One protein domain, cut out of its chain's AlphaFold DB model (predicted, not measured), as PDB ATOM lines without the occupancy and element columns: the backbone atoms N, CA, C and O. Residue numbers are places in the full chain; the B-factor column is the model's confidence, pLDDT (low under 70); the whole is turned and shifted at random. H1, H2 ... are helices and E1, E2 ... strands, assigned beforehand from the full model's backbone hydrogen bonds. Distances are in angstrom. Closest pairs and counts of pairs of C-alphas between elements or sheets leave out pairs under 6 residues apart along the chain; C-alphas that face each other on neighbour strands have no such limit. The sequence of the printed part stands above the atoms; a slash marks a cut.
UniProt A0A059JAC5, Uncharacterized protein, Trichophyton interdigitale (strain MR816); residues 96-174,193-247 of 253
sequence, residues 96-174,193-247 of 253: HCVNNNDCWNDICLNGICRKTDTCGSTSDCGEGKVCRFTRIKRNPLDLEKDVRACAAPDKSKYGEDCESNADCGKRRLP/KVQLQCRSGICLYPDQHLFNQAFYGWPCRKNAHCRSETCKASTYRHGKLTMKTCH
ATOM      1  N   HIS A  96      16.230 -55.026  13.351       81.00
ATOM      2  CA  HIS A  96      17.109 -56.018  12.723       81.00
ATOM      3  C   HIS A  96      16.877 -56.184  11.229       81.00
ATOM      4  O   HIS A  96      15.837 -56.692  10.849       81.00
ATOM      5  N   CYS A  97      17.864 -55.928  10.381       81.44
ATOM      6  CA  CYS A  97      17.757 -56.067   8.927       81.44
ATOM      7  C   CYS A  97      18.703 -57.127   8.359       81.44
ATOM      8  O   CYS A  97      19.735 -57.438   8.948       81.44
ATOM      9  N   VAL A  98      18.359 -57.659   7.187       75.25
ATOM     10  CA  VAL A  98      19.241 -58.529   6.395       75.25
ATOM     11  C   VAL A  98      19.943 -57.725   5.299       75.25
ATOM     12  O   VAL A  98      21.116 -57.949   5.014       75.25
ATOM     13  N   ASN A  99      19.240 -56.769   4.692       73.12
ATOM     14  CA  ASN A  99      19.743 -55.935   3.602       73.12
ATOM     15  C   ASN A  99      19.128 -54.519   3.667       73.12
ATOM     16  O   ASN A  99      18.224 -54.267   4.457       73.12
ATOM     17  N   ASN A 100      19.625 -53.582   2.851       72.75
ATOM     18  CA  ASN A 100      19.171 -52.181   2.878       72.75
ATOM     19  C   ASN A 100      17.689 -52.003   2.509       72.75
ATOM     20  O   ASN A 100      17.077 -51.054   2.985       72.75
ATOM     21  N   ASN A 101      17.111 -52.895   1.698       73.12
ATOM     22  CA  ASN A 101      15.708 -52.793   1.287       73.12
ATOM     23  C   ASN A 101      14.758 -53.057   2.464       73.12
ATOM     24  O   ASN A 101      13.629 -52.570   2.457       73.12
ATOM     25  N   ASP A 102      15.234 -53.751   3.504       75.75
ATOM     26  CA  ASP A 102      14.501 -53.897   4.758       75.75
ATOM     27  C   ASP A 102      14.317 -52.544   5.463       75.75
ATOM     28  O   ASP A 102      13.366 -52.391   6.213       75.75
ATOM     29  N   CYS A 103      15.199 -51.559   5.263       74.00
ATOM     30  CA  CYS A 103      15.315 -50.383   6.134       74.00
ATOM     31  C   CYS A 103      14.573 -49.133   5.649       74.00
ATOM     32  O   CYS A 103      14.986 -48.022   5.946       74.00
ATOM     33  N   TRP A 104      13.476 -49.258   4.905       73.81
ATOM     34  CA  TRP A 104      12.778 -48.109   4.307       73.81
ATOM     35  C   TRP A 104      13.724 -47.169   3.530       73.81
ATOM     36  O   TRP A 104      14.095 -47.494   2.408       73.81
ATOM     37  N   ASN A 105      14.078 -46.005   4.087       71.12
ATOM     38  CA  ASN A 105      15.017 -45.040   3.492       71.12
ATOM     39  C   ASN A 105      16.421 -45.103   4.119       71.12
ATOM     40  O   ASN A 105      17.335 -44.415   3.669       71.12
ATOM     41  N   ASP A 106      16.575 -45.906   5.164       81.06
ATOM     42  CA  ASP A 106      17.754 -46.053   5.998       81.06
ATOM     43  C   ASP A 106      18.708 -47.126   5.446       81.06
ATOM     44  O   ASP A 106      18.482 -47.731   4.396       81.06
ATOM     45  N   ILE A 107      19.839 -47.333   6.120       81.88
ATOM     46  CA  ILE A 107      20.832 -48.339   5.722       81.88
ATOM     47  C   ILE A 107      20.816 -49.514   6.689       81.88
ATOM     48  O   ILE A 107      20.692 -49.329   7.898       81.88
ATOM     49  N   CYS A 108      21.009 -50.720   6.167       80.56
ATOM     50  CA  CYS A 108      21.223 -51.899   6.984       80.56
ATOM     51  C   CYS A 108      22.702 -52.019   7.347       80.56
ATOM     52  O   CYS A 108      23.517 -52.510   6.563       80.56
ATOM     53  N   LEU A 109      23.063 -51.558   8.540       79.50
ATOM     54  CA  LEU A 109      24.436 -51.567   9.026       79.50
ATOM     55  C   LEU A 109      24.587 -52.581  10.160       79.50
ATOM     56  O   LEU A 109      23.947 -52.458  11.203       79.50
ATOM     57  N   ASN A 110      25.464 -53.569   9.966       74.12
ATOM     58  CA  ASN A 110      25.699 -54.657  10.923       74.12
ATOM     59  C   ASN A 110      24.400 -55.368  11.352       74.12
ATOM     60  O   ASN A 110      24.219 -55.702  12.521       74.12
ATOM     61  N   GLY A 111      23.483 -55.565  10.401       77.44
ATOM     62  CA  GLY A 111      22.203 -56.225  10.642       77.44
ATOM     63  C   GLY A 111      21.200 -55.391  11.438       77.44
ATOM     64  O   GLY A 111      20.258 -55.958  11.985       77.44
ATOM     65  N   ILE A 112      21.397 -54.070  11.530       82.81
ATOM     66  CA  ILE A 112      20.483 -53.117  12.167       82.81
ATOM     67  C   ILE A 112      20.210 -51.940  11.221       82.81
ATOM     68  O   ILE A 112      21.144 -51.387  10.640       82.81
ATOM     69  N   CYS A 113      18.953 -51.524  11.083       83.88
ATOM     70  CA  CYS A 113      18.588 -50.336  10.320       83.88
ATOM     71  C   CYS A 113      19.074 -49.067  11.017       83.88
ATOM     72  O   CYS A 113      18.895 -48.911  12.225       83.88
ATOM     73  N   ARG A 114      19.708 -48.172  10.256       84.94
ATOM     74  CA  ARG A 114      20.313 -46.930  10.745       84.94
ATOM     75  C   ARG A 114      19.961 -45.753   9.863       84.94
ATOM     76  O   ARG A 114      20.098 -45.830   8.641       84.94
ATOM     77  N   LYS A 115      19.633 -44.637  10.506       83.00
ATOM     78  CA  LYS A 115      19.234 -43.397   9.839       83.00
ATOM     79  C   LYS A 115      20.159 -42.938   8.719       83.00
ATOM     80  O   LYS A 115      21.380 -43.122   8.760       83.00
ATOM     81  N   THR A 116      19.587 -42.221   7.754       72.38
ATOM     82  CA  THR A 116      20.336 -41.641   6.633       72.38
ATOM     83  C   THR A 116      21.361 -40.557   7.002       72.38
ATOM     84  O   THR A 116      22.136 -40.113   6.157       72.38
ATOM     85  N   ASP A 117      21.405 -40.075   8.232       82.69
ATOM     86  CA  ASP A 117      22.474 -39.179   8.684       82.69
ATOM     87  C   ASP A 117      23.721 -39.938   9.169       82.69
ATOM     88  O   ASP A 117      24.732 -39.299   9.467       82.69
ATOM     89  N   THR A 118      23.677 -41.278   9.192       88.31
ATOM     90  CA  THR A 118      24.825 -42.139   9.501       88.31
ATOM     91  C   THR A 118      25.980 -41.884   8.536       88.31
ATOM     92  O   THR A 118      25.778 -41.801   7.322       88.31
ATOM     93  N   CYS A 119      27.193 -41.801   9.079       88.50
ATOM     94  CA  CYS A 119      28.415 -41.491   8.344       88.50
ATOM     95  C   CYS A 119      29.563 -42.438   8.725       88.50
ATOM     96  O   CYS A 119      29.640 -42.937   9.851       88.50
ATOM     97  N   GLY A 120      30.473 -42.677   7.779       84.00
ATOM     98  CA  GLY A 120      31.701 -43.435   8.003       84.00
ATOM     99  C   GLY A 120      32.876 -42.542   8.392       84.00
ATOM    100  O   GLY A 120      33.743 -42.973   9.148       84.00
ATOM    101  N   SER A 121      32.892 -41.306   7.905       86.69
ATOM    102  CA  SER A 121      33.968 -40.325   8.018       86.69
ATOM    103  C   SER A 121      33.439 -38.913   7.772       86.69
ATOM    104  O   SER A 121      32.341 -38.723   7.251       86.69
ATOM    105  N   THR A 122      34.228 -37.899   8.126       88.81
ATOM    106  CA  THR A 122      33.835 -36.496   7.902       88.81
ATOM    107  C   THR A 122      33.595 -36.157   6.426       88.81
ATOM    108  O   THR A 122      32.759 -35.307   6.141       88.81
ATOM    109  N   SER A 123      34.235 -36.852   5.478       86.50
ATOM    110  CA  SER A 123      33.993 -36.643   4.042       86.50
ATOM    111  C   SER A 123      32.610 -37.092   3.568       86.50
ATOM    112  O   SER A 123      32.182 -36.681   2.497       86.50
ATOM    113  N   ASP A 124      31.896 -37.907   4.353       85.06
ATOM    114  CA  ASP A 124      30.505 -38.275   4.057       85.06
ATOM    115  C   ASP A 124      29.515 -37.156   4.438       85.06
ATOM    116  O   ASP A 124      28.315 -37.257   4.176       85.06
ATOM    117  N   CYS A 125      29.997 -36.100   5.101       88.75
ATOM    118  CA  CYS A 125      29.179 -35.017   5.616       88.75
ATOM    119  C   CYS A 125      29.252 -33.773   4.728       88.75
ATOM    120  O   CYS A 125      30.292 -33.435   4.173       88.75
ATOM    121  N   GLY A 126      28.120 -33.071   4.618       88.19
ATOM    122  CA  GLY A 126      28.058 -31.779   3.936       88.19
ATOM    123  C   GLY A 126      28.856 -30.690   4.659       88.19
ATOM    124  O   GLY A 126      29.264 -30.854   5.810       88.19
ATOM    125  N   GLU A 127      29.033 -29.558   3.979       91.81
ATOM    126  CA  GLU A 127      29.835 -28.428   4.453       91.81
ATOM    127  C   GLU A 127      29.490 -28.014   5.897       91.81
ATOM    128  O   GLU A 127      28.324 -27.939   6.297       91.81
ATOM    129  N   GLY A 128      30.529 -27.794   6.709       91.50
ATOM    130  CA  GLY A 128      30.400 -27.392   8.114       91.50
ATOM    131  C   GLY A 128      29.973 -28.498   9.090       91.50
ATOM    132  O   GLY A 128      29.811 -28.218  10.281       91.50
ATOM    133  N   LYS A 129      29.799 -29.748   8.638       94.50
ATOM    134  CA  LYS A 129      29.485 -30.904   9.494       94.50
ATOM    135  C   LYS A 129      30.651 -31.887   9.567       94.50
ATOM    136  O   LYS A 129      31.469 -31.981   8.662       94.50
ATOM    137  N   VAL A 130      30.693 -32.647  10.657       94.50
ATOM    138  CA  VAL A 130      31.672 -33.708  10.912       94.50
ATOM    139  C   VAL A 130      30.976 -34.999  11.300       94.50
ATOM    140  O   VAL A 130      29.864 -34.993  11.839       94.50
ATOM    141  N   CYS A 131      31.651 -36.114  11.044       93.00
ATOM    142  CA  CYS A 131      31.138 -37.423  11.400       93.00
ATOM    143  C   CYS A 131      31.495 -37.769  12.843       93.00
ATOM    144  O   CYS A 131      32.667 -37.980  13.161       93.00
ATOM    145  N   ARG A 132      30.492 -37.826  13.730       92.62
ATOM    146  CA  ARG A 132      30.738 -38.075  15.156       92.62
ATOM    147  C   ARG A 132      29.618 -38.797  15.883       92.62
ATOM    148  O   ARG A 132      28.472 -38.809  15.443       92.62
ATOM    149  N   PHE A 133      29.940 -39.337  17.057       89.75
ATOM    150  CA  PHE A 133      28.922 -39.783  18.006       89.75
ATOM    151  C   PHE A 133      28.159 -38.568  18.546       89.75
ATOM    152  O   PHE A 133      28.724 -37.670  19.181       89.75
ATOM    153  N   THR A 134      26.855 -38.525  18.283       85.69
ATOM    154  CA  THR A 134      25.977 -37.438  18.744       85.69
ATOM    155  C   THR A 134      25.561 -37.624  20.200       85.69
ATOM    156  O   THR A 134      25.287 -36.646  20.899       85.69
ATOM    157  N   ARG A 135      25.574 -38.870  20.689       83.12
ATOM    158  CA  ARG A 135      25.271 -39.246  22.071       83.12
ATOM    159  C   ARG A 135      26.538 -39.694  22.787       83.12
ATOM    160  O   ARG A 135      27.373 -40.396  22.236       83.12
ATOM    161  N   ILE A 136      26.674 -39.291  24.047       79.31
ATOM    162  CA  ILE A 136      27.791 -39.727  24.891       79.31
ATOM    163  C   ILE A 136      27.405 -41.050  25.548       79.31
ATOM    164  O   ILE A 136      26.433 -41.096  26.305       79.31
ATOM    165  N   LYS A 137      28.190 -42.103  25.316       78.81
ATOM    166  CA  LYS A 137      27.953 -43.440  25.879       78.81
ATOM    167  C   LYS A 137      29.107 -43.861  26.770       78.81
ATOM    168  O   LYS A 137      30.158 -44.213  26.263       78.81
ATOM    169  N   ARG A 138      28.957 -43.813  28.096       73.31
ATOM    170  CA  ARG A 138      30.077 -44.122  29.010       73.31
ATOM    171  C   ARG A 138      30.512 -45.589  28.941       73.31
ATOM    172  O   ARG A 138      31.697 -45.863  29.065       73.31
ATOM    173  N   ASN A 139      29.560 -46.498  28.770       75.56
ATOM    174  CA  ASN A 139      29.838 -47.919  28.656       75.56
ATOM    175  C   ASN A 139      30.417 -48.216  27.262       75.56
ATOM    176  O   ASN A 139      29.727 -47.926  26.280       75.56
ATOM    177  N   PRO A 140      31.628 -48.794  27.160       72.50
ATOM    178  CA  PRO A 140      32.186 -49.241  25.888       72.50
ATOM    179  C   PRO A 140      31.191 -50.091  25.097       72.50
ATOM    180  O   PRO A 140      30.982 -49.802  23.929       72.50
ATOM    181  N   LEU A 141      30.478 -51.016  25.759       72.12
ATOM    182  CA  LEU A 141      29.490 -51.918  25.142       72.12
ATOM    183  C   LEU A 141      28.328 -51.186  24.454       72.12
ATOM    184  O   LEU A 141      27.799 -51.650  23.446       72.12
ATOM    185  N   ASP A 142      27.914 -50.039  24.996       76.06
ATOM    186  CA  ASP A 142      26.856 -49.227  24.389       76.06
ATOM    187  C   ASP A 142      27.385 -48.433  23.197       76.06
ATOM    188  O   ASP A 142      26.644 -48.168  22.254       76.06
ATOM    189  N   LEU A 143      28.660 -48.042  23.257       75.88
ATOM    190  CA  LEU A 143      29.351 -47.349  22.181       75.88
ATOM    191  C   LEU A 143      29.595 -48.287  20.989       75.88
ATOM    192  O   LEU A 143      29.537 -47.834  19.854       75.88
ATOM    193  N   GLU A 144      29.781 -49.592  21.229       70.94
ATOM    194  CA  GLU A 144      29.902 -50.608  20.168       70.94
ATOM    195  C   GLU A 144      28.660 -50.730  19.297       70.94
ATOM    196  O   GLU A 144      28.745 -51.045  18.111       70.94
ATOM    197  N   LYS A 145      27.498 -50.471  19.894       72.38
ATOM    198  CA  LYS A 145      26.205 -50.510  19.213       72.38
ATOM    199  C   LYS A 145      25.816 -49.159  18.630       72.38
ATOM    200  O   LYS A 145      24.771 -49.074  17.985       72.38
ATOM    201  N   ASP A 146      26.583 -48.110  18.905       78.81
ATOM    202  CA  ASP A 146      26.281 -46.762  18.446       78.81
ATOM    203  C   ASP A 146      26.884 -46.517  17.061       78.81
ATOM    204  O   ASP A 146      27.853 -47.155  16.646       78.81
ATOM    205  N   VAL A 147      26.304 -45.567  16.338       84.31
ATOM    206  CA  VAL A 147      26.785 -45.153  15.019       84.31
ATOM    207  C   VAL A 147      27.094 -43.668  15.027       84.31
ATOM    208  O   VAL A 147      26.516 -42.880  15.779       84.31
ATOM    209  N   ARG A 148      28.044 -43.268  14.187       90.12
ATOM    210  CA  ARG A 148      28.348 -41.853  13.989       90.12
ATOM    211  C   ARG A 148      27.364 -41.258  12.996       90.12
ATOM    212  O   ARG A 148      26.957 -41.931  12.053       90.12
ATOM    213  N   ALA A 149      27.023 -39.993  13.198       91.38
ATOM    214  CA  ALA A 149      26.161 -39.237  12.305       91.38
ATOM    215  C   ALA A 149      26.780 -37.878  11.961       91.38
ATOM    216  O   ALA A 149      27.605 -37.345  12.713       91.38
ATOM    217  N   CYS A 150      26.374 -37.318  10.823       91.81
ATOM    218  CA  CYS A 150      26.802 -35.994  10.396       91.81
ATOM    219  C   CYS A 150      26.179 -34.911  11.277       91.81
ATOM    220  O   CYS A 150      24.986 -34.619  11.191       91.81
ATOM    221  N   ALA A 151      27.004 -34.272  12.101       92.75
ATOM    222  CA  ALA A 151      26.578 -33.255  13.053       92.75
ATOM    223  C   ALA A 151      27.537 -32.062  13.063       92.75
ATOM    224  O   ALA A 151      28.633 -32.119  12.514       92.75
ATOM    225  N   ALA A 152      27.137 -30.969  13.713       94.00
ATOM    226  CA  ALA A 152      28.046 -29.852  13.951       94.00
ATOM    227  C   ALA A 152      29.256 -30.309  14.800       94.00
ATOM    228  O   ALA A 152      29.060 -31.130  15.715       94.00
ATOM    229  N   PRO A 153      30.464 -29.769  14.545       91.94
ATOM    230  CA  PRO A 153      31.658 -30.062  15.328       91.94
ATOM    231  C   PRO A 153      31.449 -29.823  16.816       91.94
ATOM    232  O   PRO A 153      30.806 -28.859  17.239       91.94
ATOM    233  N   ASP A 154      32.004 -30.706  17.633       90.12
ATOM    234  CA  ASP A 154      31.973 -30.574  19.075       90.12
ATOM    235  C   ASP A 154      33.287 -29.975  19.587       90.12
ATOM    236  O   ASP A 154      34.374 -30.367  19.178       90.12
ATOM    237  N   LYS A 155      33.222 -29.061  20.563       90.00
ATOM    238  CA  LYS A 155      34.431 -28.431  21.139       90.00
ATOM    239  C   LYS A 155      35.443 -29.436  21.700       90.00
ATOM    240  O   LYS A 155      36.631 -29.140  21.766       90.00
ATOM    241  N   SER A 156      34.976 -30.586  22.183       90.62
ATOM    242  CA  SER A 156      35.839 -31.669  22.659       90.62
ATOM    243  C   SER A 156      36.245 -32.648  21.564       90.62
ATOM    244  O   SER A 156      37.148 -33.444  21.805       90.62
ATOM    245  N   LYS A 157      35.594 -32.591  20.399       94.00
ATOM    246  CA  LYS A 157      35.738 -33.523  19.280       94.00
ATOM    247  C   LYS A 157      35.347 -34.965  19.598       94.00
ATOM    248  O   LYS A 157      35.830 -35.905  18.987       94.00
ATOM    249  N   TYR A 158      34.478 -35.175  20.588       92.06
ATOM    250  CA  TYR A 158      34.043 -36.519  20.976       92.06
ATOM    251  C   TYR A 158      33.411 -37.276  19.799       92.06
ATOM    252  O   TYR A 158      32.424 -36.818  19.223       92.06
ATOM    253  N   GLY A 159      33.959 -38.450  19.490       90.75
ATOM    254  CA  GLY A 159      33.523 -39.300  18.386       90.75
ATOM    255  C   GLY A 159      33.978 -38.845  16.999       90.75
ATOM    256  O   GLY A 159      33.662 -39.529  16.027       90.75
ATOM    257  N   GLU A 160      34.699 -37.729  16.896       93.00
ATOM    258  CA  GLU A 160      35.281 -37.246  15.641       93.00
ATOM    259  C   GLU A 160      36.584 -37.983  15.317       93.00
ATOM    260  O   GLU A 160      37.221 -38.574  16.198       93.00
ATOM    261  N   ASP A 161      36.961 -37.940  14.040       90.88
ATOM    262  CA  ASP A 161      38.208 -38.515  13.545       90.88
ATOM    263  C   ASP A 161      39.432 -37.811  14.170       90.88
ATOM    264  O   ASP A 161      39.439 -36.598  14.386       90.88
ATOM    265  N   CYS A 162      40.488 -38.577  14.437       90.88
ATOM    266  CA  CYS A 162      41.770 -38.076  14.931       90.88
ATOM    267  C   CYS A 162      42.944 -38.906  14.408       90.88
ATOM    268  O   CYS A 162      42.779 -40.038  13.936       90.88
ATOM    269  N   GLU A 163      44.142 -38.345  14.524       89.94
ATOM    270  CA  GLU A 163      45.416 -39.003  14.229       89.94
ATOM    271  C   GLU A 163      46.272 -39.143  15.488       89.94
ATOM    272  O   GLU A 163      47.000 -40.125  15.642       89.94
ATOM    273  N   SER A 164      46.135 -38.205  16.426       91.06
ATOM    274  CA  SER A 164      46.868 -38.183  17.686       91.06
ATOM    275  C   SER A 164      46.022 -37.654  18.847       91.06
ATOM    276  O   SER A 164      44.975 -37.033  18.671       91.06
ATOM    277  N   ASN A 165      46.501 -37.854  20.080       91.50
ATOM    278  CA  ASN A 165      45.854 -37.305  21.278       91.50
ATOM    279  C   ASN A 165      45.765 -35.769  21.273       91.50
ATOM    280  O   ASN A 165      44.913 -35.225  21.974       91.50
ATOM    281  N   ALA A 166      46.628 -35.083  20.514       93.44
ATOM    282  CA  ALA A 166      46.626 -33.627  20.402       93.44
ATOM    283  C   ALA A 166      45.412 -33.105  19.619       93.44
ATOM    284  O   ALA A 166      44.968 -31.983  19.856       93.44
ATOM    285  N   ASP A 167      44.830 -33.936  18.750       93.38
ATOM    286  CA  ASP A 167      43.640 -33.563  17.988       93.38
ATOM    287  C   ASP A 167      42.404 -33.490  18.874       93.38
ATOM    288  O   ASP A 167      41.448 -32.808  18.515       93.38
ATOM    289  N   CYS A 168      42.416 -34.181  20.016       93.94
ATOM    290  CA  CYS A 168      41.269 -34.352  20.886       93.94
ATOM    291  C   CYS A 168      41.179 -33.253  21.954       93.94
ATOM    292  O   CYS A 168      42.171 -32.818  22.539       93.94
ATOM    293  N   GLY A 169      39.958 -32.810  22.256       93.50
ATOM    294  CA  GLY A 169      39.713 -31.765  23.244       93.50
ATOM    295  C   GLY A 169      39.444 -32.291  24.656       93.50
ATOM    296  O   GLY A 169      39.524 -33.482  24.964       93.50
ATOM    297  N   LYS A 170      39.070 -31.369  25.549       92.06
ATOM    298  CA  LYS A 170      38.659 -31.686  26.926       92.06
ATOM    299  C   LYS A 170      37.143 -31.712  27.034       92.06
ATOM    300  O   LYS A 170      36.477 -30.755  26.637       92.06
ATOM    301  N   ARG A 171      36.591 -32.740  27.680       87.25
ATOM    302  CA  ARG A 171      35.149 -32.850  27.952       87.25
ATOM    303  C   ARG A 171      34.873 -33.076  29.432       87.25
ATOM    304  O   ARG A 171      35.657 -33.703  30.135       87.25
ATOM    305  N   ARG A 172      33.756 -32.542  29.935       81.88
ATOM    306  CA  ARG A 172      33.266 -32.885  31.279       81.88
ATOM    307  C   ARG A 172      32.756 -34.318  31.258       81.88
ATOM    308  O   ARG A 172      31.897 -34.616  30.433       81.88
ATOM    309  N   LEU A 173      33.229 -35.142  32.192       70.88
ATOM    310  CA  LEU A 173      32.642 -36.462  32.402       70.88
ATOM    311  C   LEU A 173      31.131 -36.316  32.644       70.88
ATOM    312  O   LEU A 173      30.737 -35.429  33.416       70.88
ATOM    313  N   PRO A 174      30.285 -37.154  32.017       63.03
ATOM    314  CA  PRO A 174      28.890 -37.240  32.418       63.03
ATOM    315  C   PRO A 174      28.851 -37.583  33.909       63.03
ATOM    316  O   PRO A 174      29.640 -38.406  34.383       63.03
ATOM    317  N   LYS A 193      36.893 -32.033  34.115       84.50
ATOM    318  CA  LYS A 193      37.169 -32.123  32.679       84.50
ATOM    319  C   LYS A 193      38.263 -33.165  32.477       84.50
ATOM    320  O   LYS A 193      39.282 -33.115  33.160       84.50
ATOM    321  N   VAL A 194      38.039 -34.087  31.557       87.81
ATOM    322  CA  VAL A 194      38.988 -35.128  31.170       87.81
ATOM    323  C   VAL A 194      39.444 -34.851  29.746       87.81
ATOM    324  O   VAL A 194      38.658 -34.408  28.907       87.81
ATOM    325  N   GLN A 195      40.736 -35.058  29.513       92.25
ATOM    326  CA  GLN A 195      41.334 -35.014  28.188       92.25
ATOM    327  C   GLN A 195      40.890 -36.262  27.422       92.25
ATOM    328  O   GLN A 195      41.128 -37.377  27.890       92.25
ATOM    329  N   LEU A 196      40.219 -36.073  26.285       92.06
ATOM    330  CA  LEU A 196      39.921 -37.183  25.387       92.06
ATOM    331  C   LEU A 196      41.221 -37.679  24.742       92.06
ATOM    332  O   LEU A 196      42.193 -36.933  24.613       92.06
ATOM    333  N   GLN A 197      41.225 -38.948  24.355       91.62
ATOM    334  CA  GLN A 197      42.354 -39.610  23.717       91.62
ATOM    335  C   GLN A 197      41.948 -40.121  22.346       91.62
ATOM    336  O   GLN A 197      40.812 -40.553  22.147       91.62
ATOM    337  N   CYS A 198      42.899 -40.098  21.421       89.56
ATOM    338  CA  CYS A 198      42.724 -40.673  20.108       89.56
ATOM    339  C   CYS A 198      42.887 -42.186  20.204       89.56
ATOM    340  O   CYS A 198      43.979 -42.701  20.446       89.56
ATOM    341  N   ARG A 199      41.777 -42.901  20.055       86.88
ATOM    342  CA  ARG A 199      41.711 -44.356  20.152       86.88
ATOM    343  C   ARG A 199      41.117 -44.893  18.864       86.88
ATOM    344  O   ARG A 199      40.017 -44.512  18.481       86.88
ATOM    345  N   SER A 200      41.881 -45.730  18.166       81.56
ATOM    346  CA  SER A 200      41.467 -46.307  16.878       81.56
ATOM    347  C   SER A 200      41.090 -45.244  15.829       81.56
ATOM    348  O   SER A 200      40.255 -45.482  14.959       81.56
ATOM    349  N   GLY A 201      41.725 -44.066  15.897       85.69
ATOM    350  CA  GLY A 201      41.456 -42.927  15.015       85.69
ATOM    351  C   GLY A 201      40.213 -42.114  15.372       85.69
ATOM    352  O   GLY A 201      39.745 -41.364  14.521       85.69
ATOM    353  N   ILE A 202      39.672 -42.271  16.587       89.75
ATOM    354  CA  ILE A 202      38.494 -41.547  17.081       89.75
ATOM    355  C   ILE A 202      38.766 -40.957  18.471       89.75
ATOM    356  O   ILE A 202      39.337 -41.620  19.340       89.75
ATOM    357  N   CYS A 203      38.339 -39.718  18.715       91.62
ATOM    358  CA  CYS A 203      38.478 -39.078  20.024       91.62
ATOM    359  C   CYS A 203      37.443 -39.600  21.033       91.62
ATOM    360  O   CYS A 203      36.250 -39.307  20.931       91.62
ATOM    361  N   LEU A 204      37.901 -40.318  22.060       90.00
ATOM    362  CA  LEU A 204      37.064 -40.945  23.090       90.00
ATOM    363  C   LEU A 204      37.567 -40.660  24.506       90.00
ATOM    364  O   LEU A 204      38.671 -40.144  24.699       90.00
ATOM    365  N   TYR A 205      36.759 -40.978  25.523       88.25
ATOM    366  CA  TYR A 205      37.268 -40.953  26.891       88.25
ATOM    367  C   TYR A 205      38.336 -42.045  27.081       88.25
ATOM    368  O   TYR A 205      38.240 -43.110  26.469       88.25
ATOM    369  N   PRO A 206      39.339 -41.816  27.947       84.00
ATOM    370  CA  PRO A 206      40.401 -42.793  28.192       84.00
ATOM    371  C   PRO A 206      39.897 -44.167  28.660       84.00
ATOM    372  O   PRO A 206      40.538 -45.171  28.377       84.00
ATOM    373  N   ASP A 207      38.762 -44.209  29.366       79.12
ATOM    374  CA  ASP A 207      38.137 -45.419  29.919       79.12
ATOM    375  C   ASP A 207      37.170 -46.120  28.947       79.12
ATOM    376  O   ASP A 207      36.651 -47.187  29.263       79.12
ATOM    377  N   GLN A 208      36.925 -45.553  27.761       74.50
ATOM    378  CA  GLN A 208      35.950 -46.073  26.792       74.50
ATOM    379  C   GLN A 208      36.513 -47.080  25.787       74.50
ATOM    380  O   GLN A 208      35.789 -47.523  24.899       74.50
ATOM    381  N   HIS A 209      37.783 -47.454  25.909       64.62
ATOM    382  CA  HIS A 209      38.400 -48.447  25.041       64.62
ATOM    383  C   HIS A 209      39.006 -49.545  25.917       64.62
ATOM    384  O   HIS A 209      40.003 -49.323  26.598       64.62
ATOM    385  N   LEU A 210      38.375 -50.724  25.926       56.59
ATOM    386  CA  LEU A 210      38.787 -51.858  26.769       56.59
ATOM    387  C   LEU A 210      40.142 -52.455  26.343       56.59
ATOM    388  O   LEU A 210      40.812 -53.100  27.142       56.59
ATOM    389  N   PHE A 211      40.567 -52.215  25.101       55.31
ATOM    390  CA  PHE A 211      41.803 -52.737  24.510       55.31
ATOM    391  C   PHE A 211      42.468 -51.641  23.671       55.31
ATOM    392  O   PHE A 211      41.765 -50.812  23.120       55.31
ATOM    393  N   ASN A 212      43.790 -51.591  23.504       64.06
ATOM    394  CA  ASN A 212      44.431 -50.547  22.669       64.06
ATOM    395  C   ASN A 212      44.066 -50.619  21.163       64.06
ATOM    396  O   ASN A 212      44.511 -49.776  20.388       64.06
ATOM    397  N   GLN A 213      43.265 -51.609  20.757       67.19
ATOM    398  CA  GLN A 213      42.787 -51.866  19.400       67.19
ATOM    399  C   GLN A 213      41.278 -52.136  19.412       67.19
ATOM    400  O   GLN A 213      40.728 -52.600  20.414       67.19
ATOM    401  N   ALA A 214      40.604 -51.836  18.306       74.38
ATOM    402  CA  ALA A 214      39.158 -51.936  18.163       74.38
ATOM    403  C   ALA A 214      38.645 -53.360  17.893       74.38
ATOM    404  O   ALA A 214      39.334 -54.183  17.290       74.38
ATOM    405  N   PHE A 215      37.417 -53.637  18.328       75.81
ATOM    406  CA  PHE A 215      36.705 -54.902  18.125       75.81
ATOM    407  C   PHE A 215      35.953 -54.921  16.779       75.81
ATOM    408  O   PHE A 215      35.959 -53.947  16.030       75.81
ATOM    409  N   TYR A 216      35.321 -56.052  16.453       77.69
ATOM    410  CA  TYR A 216      34.570 -56.247  15.210       77.69
ATOM    411  C   TYR A 216      33.413 -55.244  15.042       77.69
ATOM    412  O   TYR A 216      32.667 -54.979  15.975       77.69
ATOM    413  N   GLY A 217      33.234 -54.707  13.837       74.50
ATOM    414  CA  GLY A 217      32.197 -53.728  13.510       74.50
ATOM    415  C   GLY A 217      32.538 -52.289  13.906       74.50
ATOM    416  O   GLY A 217      31.844 -51.369  13.476       74.50
ATOM    417  N   TRP A 218      33.621 -52.068  14.659       79.75
ATOM    418  CA  TRP A 218      34.050 -50.734  15.070       79.75
ATOM    419  C   TRP A 218      34.561 -49.891  13.895       79.75
ATOM    420  O   TRP A 218      35.287 -50.437  13.057       79.75
ATOM    421  N   PRO A 219      34.277 -48.574  13.828       80.88
ATOM    422  CA  PRO A 219      34.793 -47.736  12.752       80.88
ATOM    423  C   PRO A 219      36.324 -47.644  12.781       80.88
ATOM    424  O   PRO A 219      36.938 -47.414  13.823       80.88
ATOM    425  N   CYS A 220      36.962 -47.794  11.626       83.69
ATOM    426  CA  CYS A 220      38.417 -47.806  11.500       83.69
ATOM    427  C   CYS A 220      38.885 -46.960  10.316       83.69
ATOM    428  O   CYS A 220      38.152 -46.730   9.359       83.69
ATOM    429  N   ARG A 221      40.141 -46.499  10.362       82.88
ATOM    430  CA  ARG A 221      40.781 -45.784   9.236       82.88
ATOM    431  C   ARG A 221      41.869 -46.616   8.563       82.88
ATOM    432  O   ARG A 221      42.043 -46.525   7.351       82.88
ATOM    433  N   LYS A 222      42.578 -47.428   9.349       86.88
ATOM    434  CA  LYS A 222      43.653 -48.324   8.910       86.88
ATOM    435  C   LYS A 222      43.564 -49.659   9.638       86.88
ATOM    436  O   LYS A 222      43.034 -49.724  10.746       86.88
ATOM    437  N   ASN A 223      44.151 -50.690   9.044       87.06
ATOM    438  CA  ASN A 223      44.206 -52.049   9.588       87.06
ATOM    439  C   ASN A 223      44.699 -52.098  11.038       87.06
ATOM    440  O   ASN A 223      44.067 -52.731  11.874       87.06
ATOM    441  N   ALA A 224      45.743 -51.332  11.367       86.31
ATOM    442  CA  ALA A 224      46.309 -51.267  12.716       86.31
ATOM    443  C   ALA A 224      45.351 -50.712  13.794       86.31
ATOM    444  O   ALA A 224      45.646 -50.817  14.982       86.31
ATOM    445  N   HIS A 225      44.220 -50.100  13.416       85.00
ATOM    446  CA  HIS A 225      43.191 -49.700  14.383       85.00
ATOM    447  C   HIS A 225      42.376 -50.897  14.878       85.00
ATOM    448  O   HIS A 225      41.792 -50.824  15.954       85.00
ATOM    449  N   CYS A 226      42.334 -51.984  14.113       84.12
ATOM    450  CA  CYS A 226      41.524 -53.157  14.392       84.12
ATOM    451  C   CYS A 226      42.354 -54.239  15.068       84.12
ATOM    452  O   CYS A 226      43.461 -54.542  14.632       84.12
ATOM    453  N   ARG A 227      41.784 -54.895  16.082       85.00
ATOM    454  CA  ARG A 227      42.401 -56.057  16.740       85.00
ATOM    455  C   ARG A 227      42.630 -57.221  15.772       85.00
ATOM    456  O   ARG A 227      43.525 -58.031  15.967       85.00
ATOM    457  N   SER A 228      41.811 -57.298  14.733       84.31
ATOM    458  CA  SER A 228      41.914 -58.263  13.642       84.31
ATOM    459  C   SER A 228      42.902 -57.869  12.542       84.31
ATOM    460  O   SER A 228      43.019 -58.597  11.559       84.31
ATOM    461  N   GLU A 229      43.526 -56.689  12.643       87.69
ATOM    462  CA  GLU A 229      44.361 -56.088  11.594       87.69
ATOM    463  C   GLU A 229      43.641 -55.934  10.247       87.69
ATOM    464  O   GLU A 229      44.268 -55.812   9.199       87.69
ATOM    465  N   THR A 230      42.307 -55.944  10.256       88.88
ATOM    466  CA  THR A 230      41.498 -55.940   9.038       88.88
ATOM    467  C   THR A 230      40.460 -54.835   9.133       88.88
ATOM    468  O   THR A 230      39.488 -54.946   9.879       88.88
ATOM    469  N   CYS A 231      40.676 -53.760   8.377       87.50
ATOM    470  CA  CYS A 231      39.758 -52.636   8.237       87.50
ATOM    471  C   CYS A 231      39.128 -52.688   6.840       87.50
ATOM    472  O   CYS A 231      39.770 -52.324   5.853       87.50
ATOM    473  N   LYS A 232      37.888 -53.179   6.742       88.38
ATOM    474  CA  LYS A 232      37.194 -53.390   5.462       88.38
ATOM    475  C   LYS A 232      36.275 -52.212   5.173       88.38
ATOM    476  O   LYS A 232      35.630 -51.689   6.078       88.38
ATOM    477  N   ALA A 233      36.234 -51.793   3.913       86.19
ATOM    478  CA  ALA A 233      35.296 -50.789   3.440       86.19
ATOM    479  C   ALA A 233      34.037 -51.472   2.894       86.19
ATOM    480  O   ALA A 233      34.136 -52.380   2.070       86.19
ATOM    481  N   SER A 234      32.877 -50.993   3.326       81.88
ATOM    482  CA  SER A 234      31.565 -51.386   2.823       81.88
ATOM    483  C   SER A 234      30.848 -50.144   2.311       81.88
ATOM    484  O   SER A 234      30.812 -49.114   2.990       81.88
ATOM    485  N   THR A 235      30.291 -50.224   1.105       79.75
ATOM    486  CA  THR A 235      29.578 -49.111   0.473       79.75
ATOM    487  C   THR A 235      28.069 -49.285   0.587       79.75
ATOM    488  O   THR A 235      27.529 -50.343   0.271       79.75
ATOM    489  N   TYR A 236      27.383 -48.219   0.977       77.94
ATOM    490  CA  TYR A 236      25.936 -48.136   1.144       77.94
ATOM    491  C   TYR A 236      25.368 -47.031   0.246       77.94
ATOM    492  O   TYR A 236      26.108 -46.213  -0.307       77.94
ATOM    493  N   ARG A 237      24.038 -47.001   0.095       68.75
ATOM    494  CA  ARG A 237      23.307 -46.004  -0.714       68.75
ATOM    495  C   ARG A 237      23.824 -45.871  -2.145       68.75
ATOM    496  O   ARG A 237      24.171 -44.773  -2.578       68.75
ATOM    497  N   HIS A 238      23.888 -46.983  -2.872       70.38
ATOM    498  CA  HIS A 238      24.344 -46.982  -4.268       70.38
ATOM    499  C   HIS A 238      25.752 -46.368  -4.430       70.38
ATOM    500  O   HIS A 238      26.002 -45.607  -5.358       70.38
ATOM    501  N   GLY A 239      26.653 -46.639  -3.479       69.12
ATOM    502  CA  GLY A 239      28.041 -46.161  -3.511       69.12
ATOM    503  C   GLY A 239      28.285 -44.781  -2.892       69.12
ATOM    504  O   GLY A 239      29.431 -44.346  -2.846       69.12
ATOM    505  N   LYS A 240      27.254 -44.090  -2.388       72.19
ATOM    506  CA  LYS A 240      27.391 -42.722  -1.847       72.19
ATOM    507  C   LYS A 240      27.929 -42.641  -0.419       72.19
ATOM    508  O   LYS A 240      28.343 -41.568  -0.003       72.19
ATOM    509  N   LEU A 241      27.883 -43.731   0.343       79.38
ATOM    510  CA  LEU A 241      28.380 -43.783   1.718       79.38
ATOM    511  C   LEU A 241      29.381 -44.924   1.836       79.38
ATOM    512  O   LEU A 241      29.010 -46.071   1.607       79.38
ATOM    513  N   THR A 242      30.616 -44.632   2.237       82.06
ATOM    514  CA  THR A 242      31.622 -45.671   2.488       82.06
ATOM    515  C   THR A 242      31.922 -45.750   3.974       82.06
ATOM    516  O   THR A 242      32.480 -44.826   4.559       82.06
ATOM    517  N   MET A 243      31.595 -46.878   4.596       83.94
ATOM    518  CA  MET A 243      31.934 -47.128   5.993       83.94
ATOM    519  C   MET A 243      33.100 -48.098   6.070       83.94
ATOM    520  O   MET A 243      33.064 -49.178   5.486       83.94
ATOM    521  N   LYS A 244      34.138 -47.706   6.805       86.44
ATOM    522  CA  LYS A 244      35.264 -48.576   7.123       86.44
ATOM    523  C   LYS A 244      35.100 -49.105   8.534       86.44
ATOM    524  O   LYS A 244      35.063 -48.315   9.478       86.44
ATOM    525  N   THR A 245      35.007 -50.419   8.676       84.81
ATOM    526  CA  THR A 245      34.832 -51.083   9.969       84.81
ATOM    527  C   THR A 245      35.818 -52.230  10.145       84.81
ATOM    528  O   THR A 245      36.356 -52.792   9.187       84.81
ATOM    529  N   CYS A 246      36.110 -52.563  11.397       84.38
ATOM    530  CA  CYS A 246      36.955 -53.695  11.726       84.38
ATOM    531  C   CYS A 246      36.232 -55.006  11.415       84.38
ATOM    532  O   CYS A 246      35.137 -55.242  11.914       84.38
ATOM    533  N   HIS A 247      36.848 -55.878  10.625       84.00
ATOM    534  CA  HIS A 247      36.292 -57.181  10.245       84.00
ATOM    535  C   HIS A 247      37.145 -58.325  10.781       84.00
ATOM    536  O   HIS A 247      38.302 -58.116  11.121       84.00
TER     537      HIS A 247
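Overview. This is residues 96 to 174 and 193 to 247 of the 253 residues of an uncharacterized protein of Trichophyton interdigitale (strain MR816) (UniProt A0A059JAC5). Little regular structure: mostly loops, with five small two-stranded antiparallel sheets, E1-E2 beside H1 at one end and E5-E6 at the other. The 134 printed residues hold H1, E1 to E3, H2, then E4 to E10, mostly strand. The whole is compact, radius of gyration of the C-alphas 14.3 A, spans 43 by 33 by 23 A.

Along the chain. Find C-alpha 231 at (39.758, -52.636, 8.237): E9, 231 to 236, runs 16.2 A; E10, 241 to 246, runs 16.5 A and ends with C-alpha 246 at (36.955, -53.695, 11.726). Find also H1 100 to 103, E1 107 to 109, E2 112 to 114, E3 130 to 132, H2 140 to 144, E4 149 to 151, E5 170 to 172, E6 193 to 195, E7 197 to 199, E8 202 to 204.

Arrangement. In hairpin E9-E10, N 234 and O 243, 2.8 A, are within hydrogen-bond range. Closest C-alphas of E9 and E1, Tyr 236 and Ile 107: 6.9 A. E6 runs on into E7 at 48 degrees. H2's O i to N i+4 pair is within range; H1 is too short for one.

Size, cuts and confidence. Residues 175 to 192 are cut out; C-alphas 174 and 193 are 9.7 A apart. E2-E3, E4-E5 and E8-E9 are long links. pLDDT is under 70 at 174, 209 to 213, 237, 239.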